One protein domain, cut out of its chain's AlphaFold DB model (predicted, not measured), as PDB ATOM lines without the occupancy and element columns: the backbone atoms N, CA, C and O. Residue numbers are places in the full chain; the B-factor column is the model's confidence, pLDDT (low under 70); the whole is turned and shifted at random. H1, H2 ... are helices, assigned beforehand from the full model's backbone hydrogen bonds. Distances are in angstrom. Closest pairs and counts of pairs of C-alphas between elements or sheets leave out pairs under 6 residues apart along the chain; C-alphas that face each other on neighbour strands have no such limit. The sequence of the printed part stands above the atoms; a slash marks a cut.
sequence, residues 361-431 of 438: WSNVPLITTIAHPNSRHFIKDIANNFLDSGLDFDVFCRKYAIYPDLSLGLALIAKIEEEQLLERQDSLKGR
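Overview. This is residues 361 to 431 of the 438 residues of an uncharacterized protein of Clostridiaceae bacterium (UniProt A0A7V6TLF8). One long helix, H3, makes the length of an elongated model: its first part belongs to a small body in which H1 crosses it steeply and H2 lies near H1, while its last residues, 421 to 431, stick out free. The 71 printed residues hold three named helices, H1, H2 and H3 in that order, and no named strand: the class is all helix. Before H1, residues 361 to 377 form a long stretch with no named element. The whole is only just compact, close to loose, with a radius of gyration of the C-alphas of 13.2 A and spans of 47 by 25 by 21 A.

Arrangement. Begin with H3, residues 407 to 431. With its residues 411 to 416 alone it touches H1, residues 378 to 389, which touches it with residues 379 to 383 alone; look at the closest C-alphas, those of Ala 383 and Ile 416, 5.7 A apart. H1 and H3 run the same way at a steep tilt of 63 degrees. H2, residues 393 to 400, is close to H1 but not clearly touching: the closest C-alphas, of Phe 386 and Phe 396, are 6.8 A apart. H1 and H2 run opposite ways at a steep tilt of 66 degrees. H2 and H3 are only just apart, their closest C-alphas at 8.3 A. In H1, H2 and H3 every O i to N i+4 pair is within hydrogen-bond range.

Along the chain. Find C-alpha 407 at (247.763, 249.115, 220.633); from there H3 runs 37.1 A to C-alpha 431 at (250.650, 269.625, 189.844). H1 begins at C-alpha 378, (246.259, 244.227, 207.950), and measures 16.4 A to C-alpha 389. H2 measures 10.7 A from C-alpha 393 to C-alpha 400.

Size, cuts and confidence. The two farthest C-alphas, of Ser 362 and Arg 431, are 47.0 A apart. The printed part has no cut. The link from H1 to H2 is tight, and that from H2 to H3 is short. Mean pLDDT of the printed part is 85.8; look for values under 70 at residues 427 to 431.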
ATOM      1  N   TRP A 361     227.813 245.493 220.557       79.88
ATOM      2  CA  TRP A 361     228.458 244.192 220.299       79.88
ATOM      3  C   TRP A 361     227.623 243.158 219.518       79.88
ATOM      4  O   TRP A 361     228.190 242.266 218.879       79.88
ATOM      5  N   SER A 362     226.291 243.268 219.505       77.94
ATOM      6  CA  SER A 362     225.423 242.445 218.646       77.94
ATOM      7  C   SER A 362     225.620 242.727 217.153       77.94
ATOM      8  O   SER A 362     225.500 241.810 216.348       77.94
ATOM      9  N   ASN A 363     225.973 243.965 216.792       80.88
ATOM     10  CA  ASN A 363     225.951 244.472 215.416       80.88
ATOM     11  C   ASN A 363     227.357 244.589 214.795       80.88
ATOM     12  O   ASN A 363     227.485 244.939 213.623       80.88
ATOM     13  N   VAL A 364     228.410 244.304 215.568       83.25
ATOM     14  CA  VAL A 364     229.811 244.331 215.115       83.25
ATOM     15  C   VAL A 364     230.029 243.258 214.030       83.25
ATOM     16  O   VAL A 364     229.765 242.078 214.301       83.25
ATOM     17  N   PRO A 365     230.487 243.614 212.815       84.94
ATOM     18  CA  PRO A 365     230.841 242.645 211.781       84.94
ATOM     19  C   PRO A 365     232.175 241.957 212.114       84.94
ATOM     20  O   PRO A 365     232.956 242.454 212.926       84.94
ATOM     21  N   LEU A 366     232.452 240.817 211.478       87.56
ATOM     22  CA  LEU A 366     233.745 240.135 211.615       87.56
ATOM     23  C   LEU A 366     234.857 240.993 210.993       87.56
ATOM     24  O   LEU A 366     234.641 241.604 209.944       87.56
ATOM     25  N   ILE A 367     236.045 241.040 211.598       86.00
ATOM     26  CA  ILE A 367     237.142 241.888 211.097       86.00
ATOM     27  C   ILE A 367     237.610 241.465 209.695       86.00
ATOM     28  O   ILE A 367     237.946 242.315 208.871       86.00
ATOM     29  N   THR A 368     237.512 240.174 209.376       85.81
ATOM     30  CA  THR A 368     237.772 239.600 208.046       85.81
ATOM     31  C   THR A 368     236.870 240.142 206.938       85.81
ATOM     32  O   THR A 368     237.238 240.037 205.774       85.81
ATOM     33  N   THR A 369     235.750 240.804 207.265       85.12
ATOM     34  CA  THR A 369     234.948 241.543 206.269       85.12
ATOM     35  C   THR A 369     235.654 242.782 205.708       85.12
ATOM     36  O   THR A 369     235.200 243.315 204.698       85.12
ATOM     37  N   ILE A 370     236.741 243.247 206.343       85.31
ATOM     38  CA  ILE A 370     237.551 244.382 205.869       85.31
ATOM     39  C   ILE A 370     239.047 244.072 205.759       85.31
ATOM     40  O   ILE A 370     239.709 244.633 204.893       85.31
ATOM     41  N   ALA A 371     239.594 243.200 206.614       86.56
ATOM     42  CA  ALA A 371     241.019 242.880 206.625       86.56
ATOM     43  C   ALA A 371     241.303 241.547 207.336       86.56
ATOM     44  O   ALA A 371     240.805 241.300 208.436       86.56
ATOM     45  N   HIS A 372     242.166 240.699 206.769       86.19
ATOM     46  CA  HIS A 372     242.589 239.469 207.448       86.19
ATOM     47  C   HIS A 372     243.616 239.768 208.557       86.19
ATOM     48  O   HIS A 372     244.699 240.260 208.239       86.19
ATOM     49  N   PRO A 373     243.377 239.395 209.832       83.25
ATOM     50  CA  PRO A 373     244.297 239.680 210.945       83.25
ATOM     51  C   PRO A 373     245.698 239.048 210.832       83.25
ATOM     52  O   PRO A 373     246.624 239.490 211.506       83.25
ATOM     53  N   ASN A 374     245.885 238.057 209.951       82.00
ATOM     54  CA  ASN A 374     247.197 237.470 209.639       82.00
ATOM     55  C   ASN A 374     247.922 238.171 208.460       82.00
ATOM     56  O   ASN A 374     249.049 237.812 208.116       82.00
ATOM     57  N   SER A 375     247.282 239.150 207.806       83.50
ATOM     58  CA  SER A 375     247.837 239.899 206.670       83.50
ATOM     59  C   SER A 375     249.042 240.733 207.106       83.50
ATOM     60  O   SER A 375     249.004 241.446 208.111       83.50
ATOM     61  N   ARG A 376     250.114 240.742 206.300       83.50
ATOM     62  CA  ARG A 376     251.209 241.718 206.472       83.50
ATOM     63  C   ARG A 376     250.743 243.160 206.254       83.50
ATOM     64  O   ARG A 376     251.411 244.071 206.738       83.50
ATOM     65  N   HIS A 377     249.625 243.338 205.555       87.38
ATOM     66  CA  HIS A 377     249.017 244.618 205.228       87.38
ATOM     67  C   HIS A 377     247.835 244.968 206.142       87.38
ATOM     68  O   HIS A 377     247.323 246.067 206.014       87.38
ATOM     69  N   PHE A 378     247.477 244.125 207.124       88.75
ATOM     70  CA  PHE A 378     246.259 244.227 207.950       88.75
ATOM     71  C   PHE A 378     245.857 245.652 208.376       88.75
ATOM     72  O   PHE A 378     244.724 246.063 208.153       88.75
ATOM     73  N   ILE A 379     246.776 246.439 208.949       90.50
ATOM     74  CA  ILE A 379     246.469 247.825 209.340       90.50
ATOM     75  C   ILE A 379     246.287 248.767 208.140       90.50
ATOM     76  O   ILE A 379     245.464 249.673 208.225       90.50
ATOM     77  N   LYS A 380     247.008 248.567 207.029       90.69
ATOM     78  CA  LYS A 380     246.763 249.310 205.784       90.69
ATOM     79  C   LYS A 380     245.424 248.908 205.166       90.69
ATOM     80  O   LYS A 380     244.696 249.785 204.730       90.69
ATOM     81  N   ASP A 381     245.072 247.627 205.202       91.00
ATOM     82  CA  ASP A 381     243.788 247.117 204.716       91.00
ATOM     83  C   ASP A 381     242.620 247.785 205.492       91.00
ATOM     84  O   ASP A 381     241.680 248.301 204.886       91.00
ATOM     85  N   ILE A 382     242.735 247.909 206.826       92.00
ATOM     86  CA  ILE A 382     241.786 248.673 207.669       92.00
ATOM     87  C   ILE A 382     241.833 250.184 207.377       92.00
ATOM     88  O   ILE A 382     240.779 250.809 207.294       92.00
ATOM     89  N   ALA A 383     243.019 250.788 207.240       91.62
ATOM     90  CA  ALA A 383     243.162 252.228 206.998       91.62
ATOM     91  C   ALA A 383     242.578 252.649 205.640       91.62
ATOM     92  O   ALA A 383     241.878 253.655 205.565       91.62
ATOM     93  N   ASN A 384     242.793 251.846 204.594       90.25
ATOM     94  CA  ASN A 384     242.140 252.005 203.298       90.25
ATOM     95  C   ASN A 384     240.617 251.910 203.465       90.25
ATOM     96  O   ASN A 384     239.913 252.843 203.102       90.25
ATOM     97  N   ASN A 385     240.108 250.855 204.122       91.19
ATOM     98  CA  ASN A 385     238.668 250.691 204.339       91.19
ATOM     99  C   ASN A 385     238.036 251.849 205.135       91.19
ATOM    100  O   ASN A 385     236.881 252.201 204.900       91.19
ATOM    101  N   PHE A 386     238.785 252.463 206.056       91.81
ATOM    102  CA  PHE A 386     238.377 253.692 206.732       91.81
ATOM    103  C   PHE A 386     238.246 254.863 205.747       91.81
ATOM    104  O   PHE A 386     237.168 255.458 205.678       91.81
ATOM    105  N   LEU A 387     239.290 255.151 204.964       88.88
ATOM    106  CA  LEU A 387     239.297 256.235 203.972       88.88
ATOM    107  C   LEU A 387     238.183 256.045 202.923       88.88
ATOM    108  O   LEU A 387     237.398 256.964 202.692       88.88
ATOM    109  N   ASP A 388     238.037 254.830 202.387       89.12
ATOM    110  CA  ASP A 388     236.991 254.441 201.429       89.12
ATOM    111  C   ASP A 388     235.568 254.579 202.003       89.12
ATOM    112  O   ASP A 388     234.602 254.763 201.261       89.12
ATOM    113  N   SER A 389     235.404 254.468 203.328       87.12
ATOM    114  CA  SER A 389     234.081 254.502 203.968       87.12
ATOM    115  C   SER A 389     233.475 255.901 204.091       87.12
ATOM    116  O   SER A 389     232.263 256.007 204.297       87.12
ATOM    117  N   GLY A 390     234.293 256.960 204.026       84.81
ATOM    118  CA  GLY A 390     233.860 258.344 204.260       84.81
ATOM    119  C   GLY A 390     233.259 258.606 205.652       84.81
ATOM    120  O   GLY A 390     232.575 259.610 205.845       84.81
ATOM    121  N   LEU A 391     233.458 257.696 206.613       87.25
ATOM    122  CA  LEU A 391     232.964 257.830 207.982       87.25
ATOM    123  C   LEU A 391     233.903 258.693 208.829       87.25
ATOM    124  O   LEU A 391     235.109 258.741 208.606       87.25
ATOM    125  N   ASP A 392     233.351 259.309 209.872       89.81
ATOM    126  CA  ASP A 392     234.151 259.816 210.985       89.81
ATOM    127  C   ASP A 392     234.895 258.656 211.681       89.81
ATOM    128  O   ASP A 392     234.344 257.561 211.846       89.81
ATOM    129  N   PHE A 393     236.142 258.893 212.098       89.06
ATOM    130  CA  PHE A 393     237.019 257.883 212.705       89.06
ATOM    131  C   PHE A 393     236.384 257.258 213.948       89.06
ATOM    132  O   PHE A 393     236.399 256.043 214.133       89.06
ATOM    133  N   ASP A 394     235.725 258.089 214.746       89.06
ATOM    134  CA  ASP A 394     235.058 257.701 215.980       89.06
ATOM    135  C   ASP A 394     233.845 256.777 215.704       89.06
ATOM    136  O   ASP A 394     233.588 255.801 216.419       89.06
ATOM    137  N   VAL A 395     233.128 257.022 214.598       89.06
ATOM    138  CA  VAL A 395     232.032 256.171 214.095       89.06
ATOM    139  C   VAL A 395     232.565 254.860 213.505       89.06
ATOM    140  O   VAL A 395     231.992 253.799 213.767       89.06
ATOM    141  N   PHE A 396     233.668 254.901 212.755       90.56
ATOM    142  CA  PHE A 396     234.332 253.711 212.212       90.56
ATOM    143  C   PHE A 396     234.838 252.785 213.333       90.56
ATOM    144  O   PHE A 396     234.562 251.582 213.322       90.56
ATOM    145  N   CYS A 397     235.487 253.347 214.356       90.88
ATOM    146  CA  CYS A 397     235.924 252.622 215.547       90.88
ATOM    147  C   CYS A 397     234.754 251.943 216.270       90.88
ATOM    148  O   CYS A 397     234.819 250.740 216.544       90.88
ATOM    149  N   ARG A 398     233.637 252.657 216.492       89.00
ATOM    150  CA  ARG A 398     232.409 252.066 217.061       89.00
ATOM    151  C   ARG A 398     231.830 250.939 216.198       89.00
ATOM    152  O   ARG A 398     231.413 249.922 216.750       89.00
ATOM    153  N   LYS A 399     231.831 251.082 214.866       87.12
ATOM    154  CA  LYS A 399     231.309 250.087 213.907       87.12
ATOM    155  C   LYS A 399     232.064 248.753 213.966       87.12
ATOM    156  O   LYS A 399     231.422 247.709 214.008       87.12
ATOM    157  N   TYR A 400     233.397 248.783 213.996       89.56
ATOM    158  CA  TYR A 400     234.254 247.580 213.993       89.56
ATOM    159  C   TYR A 400     234.746 247.157 215.392       89.56
ATOM    160  O   TYR A 400     235.590 246.267 215.523       89.56
ATOM    161  N   ALA A 401     234.220 247.784 216.450       91.31
ATOM    162  CA  ALA A 401     234.657 247.606 217.836       91.31
ATOM    163  C   ALA A 401     236.175 247.783 218.047       91.31
ATOM    164  O   ALA A 401     236.775 247.100 218.879       91.31
ATOM    165  N   ILE A 402     236.795 248.683 217.281       92.00
ATOM    166  CA  ILE A 402     238.199 249.070 217.446       92.00
ATOM    167  C   ILE A 402     238.253 250.118 218.555       92.00
ATOM    168  O   ILE A 402     237.614 251.164 218.454       92.00
ATOM    169  N   TYR A 403     239.031 249.858 219.599       91.31
ATOM    170  CA  TYR A 403     239.281 250.827 220.659       91.31
ATOM    171  C   TYR A 403     240.482 251.720 220.293       91.31
ATOM    172  O   TYR A 403     241.590 251.198 220.136       91.31
ATOM    173  N   PRO A 404     240.302 253.052 220.160       89.69
ATOM    174  CA  PRO A 404     241.363 253.960 219.712       89.69
ATOM    175  C   PRO A 404     242.509 254.090 220.727       89.69
ATOM    176  O   PRO A 404     243.633 254.404 220.350       89.69
ATOM    177  N   ASP A 405     242.243 253.800 222.004       89.62
ATOM    178  CA  ASP A 405     243.199 253.848 223.111       89.62
ATOM    179  C   ASP A 405     244.017 252.552 223.303       89.62
ATOM    180  O   ASP A 405     244.847 252.478 224.210       89.62
ATOM    181  N   LEU A 406     243.808 251.529 222.462       90.75
ATOM    182  CA  LEU A 406     244.576 250.276 222.479       90.75
ATOM    183  C   LEU A 406     245.667 250.238 221.399       90.75
ATOM    184  O   LEU A 406     245.656 251.021 220.449       90.75
ATOM    185  N   SER A 407     246.593 249.280 221.513       90.06
ATOM    186  CA  SER A 407     247.763 249.115 220.633       90.06
ATOM    187  C   SER A 407     247.413 249.103 219.138       90.06
ATOM    188  O   SER A 407     248.144 249.682 218.334       90.06
ATOM    189  N   LEU A 408     246.295 248.471 218.756       91.00
ATOM    190  CA  LEU A 408     245.789 248.502 217.377       91.00
ATOM    191  C   LEU A 408     245.259 249.889 216.977       91.00
ATOM    192  O   LEU A 408     245.570 250.356 215.886       91.00
ATOM    193  N   GLY A 409     244.479 250.546 217.841       91.00
ATOM    194  CA  GLY A 409     243.887 251.859 217.575       91.00
ATOM    195  C   GLY A 409     244.939 252.948 217.371       91.00
ATOM    196  O   GLY A 409     244.912 253.649 216.363       91.00
ATOM    197  N   LEU A 410     245.935 253.009 218.257       91.88
ATOM    198  CA  LEU A 410     247.068 253.935 218.147       91.88
ATOM    199  C   LEU A 410     247.873 253.713 216.855       91.88
ATOM    200  O   LEU A 410     248.254 254.671 216.183       91.88
ATOM    201  N   ALA A 411     248.104 252.453 216.476       91.31
ATOM    202  CA  ALA A 411     248.804 252.116 215.238       91.31
ATOM    203  C   ALA A 411     247.963 252.392 213.975       91.31
ATOM    204  O   ALA A 411     248.527 252.694 212.923       91.31
ATOM    205  N   LEU A 412     246.629 252.316 214.069       92.56
ATOM    206  CA  LEU A 412     245.711 252.673 212.988       92.56
ATOM    207  C   LEU A 412     245.690 254.192 212.762       92.56
ATOM    208  O   LEU A 412     245.823 254.619 211.619       92.56
ATOM    209  N   ILE A 413     245.611 254.997 213.830       93.12
ATOM    210  CA  ILE A 413     245.698 256.470 213.759       93.12
ATOM    211  C   ILE A 413     246.995 256.883 213.054       93.12
ATOM    212  O   ILE A 413     246.951 257.572 212.038       93.12
ATOM    213  N   ALA A 414     248.140 256.371 213.519       91.69
ATOM    214  CA  ALA A 414     249.441 256.668 212.923       91.69
ATOM    215  C   ALA A 414     249.529 256.275 211.432       91.69
ATOM    216  O   ALA A 414     250.196 256.959 210.656       91.69
ATOM    217  N   LYS A 415     248.844 255.202 211.001       91.81
ATOM    218  CA  LYS A 415     248.818 254.806 209.584       91.81
ATOM    219  C   LYS A 415     247.884 255.673 208.737       91.81
ATOM    220  O   LYS A 415     248.223 255.976 207.597       91.81
ATOM    221  N   ILE A 416     246.747 256.100 209.281       91.88
ATOM    222  CA  ILE A 416     245.840 257.045 208.615       91.88
ATOM    223  C   ILE A 416     246.556 258.386 208.391       91.88
ATOM    224  O   ILE A 416     246.489 258.935 207.293       91.88
ATOM    225  N   GLU A 417     247.302 258.876 209.385       91.56
ATOM    226  CA  GLU A 417     248.145 260.071 209.251       91.56
ATOM    227  C   GLU A 417     249.226 259.901 208.167       91.56
ATOM    228  O   GLU A 417     249.421 260.798 207.346       91.56
ATOM    229  N   GLU A 418     249.899 258.744 208.110       90.38
ATOM    230  CA  GLU A 418     250.922 258.446 207.097       90.38
ATOM    231  C   GLU A 418     250.354 258.443 205.664       90.38
ATOM    232  O   GLU A 418     250.914 259.098 204.786       90.38
ATOM    233  N   GLU A 419     249.238 257.749 205.414       88.56
ATOM    234  CA  GLU A 419     248.631 257.679 204.072       88.56
ATOM    235  C   GLU A 419     248.059 259.049 203.641       88.56
ATOM    236  O   GLU A 419     248.271 259.462 202.502       88.56
ATOM    237  N   GLN A 420     247.449 259.823 204.555       87.00
ATOM    238  CA  GLN A 420     247.023 261.206 204.268       87.00
ATOM    239  C   GLN A 420     248.202 262.141 203.949       87.00
ATOM    240  O   GLN A 420     248.077 263.058 203.131       87.00
ATOM    241  N   LEU A 421     249.363 261.950 204.585       87.50
ATOM    242  CA  LEU A 421     250.580 262.691 204.244       87.50
ATOM    243  C   LEU A 421     251.143 262.268 202.880       87.50
ATOM    244  O   LEU A 421     251.683 263.116 202.166       87.50
ATOM    245  N   LEU A 422     250.991 260.998 202.499       85.06
ATOM    246  CA  LEU A 422     251.400 260.477 201.194       85.06
ATOM    247  C   LEU A 422     250.544 261.070 200.062       85.06
ATOM    248  O   LEU A 422     251.087 261.648 199.121       85.06
ATOM    249  N   GLU A 423     249.217 261.056 200.213       82.56
ATOM    250  CA  GLU A 423     248.259 261.654 199.269       82.56
ATOM    251  C   GLU A 423     248.524 263.158 199.048       82.56
ATOM    252  O   GLU A 423     248.539 263.656 197.915       82.56
ATOM    253  N   ARG A 424     248.829 263.894 200.127       79.19
ATOM    254  CA  ARG A 424     249.242 265.308 200.055       79.19
ATOM    255  C   ARG A 424     250.561 265.501 199.303       79.19
ATOM    256  O   ARG A 424     250.725 266.513 198.627       79.19
ATOM    257  N   GLN A 425     251.503 264.562 199.382       77.06
ATOM    258  CA  GLN A 425     252.737 264.632 198.594       77.06
ATOM    259  C   GLN A 425     252.504 264.298 197.118       77.06
ATOM    260  O   GLN A 425     253.076 264.963 196.256       77.06
ATOM    261  N   ASP A 426     251.677 263.303 196.802       75.06
ATOM    262  CA  ASP A 426     251.458 262.863 195.420       75.06
ATOM    263  C   ASP A 426     250.581 263.840 194.624       75.06
ATOM    264  O   ASP A 426     250.911 264.178 193.485       75.06
ATOM    265  N   SER A 427     249.571 264.442 195.255       69.25
ATOM    266  CA  SER A 427     248.831 265.577 194.679       69.25
ATOM    267  C   SER A 427     249.724 266.806 194.415       69.25
ATOM    268  O   SER A 427     249.548 267.500 193.406       69.25
ATOM    269  N   LEU A 428     250.748 267.050 195.247       61.12
ATOM    270  CA  LEU A 428     251.772 268.079 195.009       61.12
ATOM    271  C   LEU A 428     252.794 267.705 193.918       61.12
ATOM    272  O   LEU A 428     253.367 268.610 193.304       61.12
ATOM    273  N   LYS A 429     253.024 266.413 193.644       60.47
ATOM    274  CA  LYS A 429     253.837 265.947 192.503       60.47
ATOM    275  C   LYS A 429     253.062 266.099 191.193       60.47
ATOM    276  O   LYS A 429     253.595 266.677 190.248       60.47
ATOM    277  N   GLY A 430     251.791 265.683 191.158       55.28
ATOM    278  CA  GLY A 430     250.930 265.771 189.972       55.28
ATOM    279  C   GLY A 430     250.805 267.193 189.406       55.28
ATOM    280  O   GLY A 430     250.903 267.391 188.196       55.28
ATOM    281  N   ARG A 431     250.709 268.213 190.274       53.28
ATOM    282  CA  ARG A 431     250.650 269.625 189.844       53.28
ATOM    283  C   ARG A 431     251.914 270.137 189.135       53.28
ATOM    284  O   ARG A 431     251.821 271.132 188.424       53.28
TER     285      ARG A 431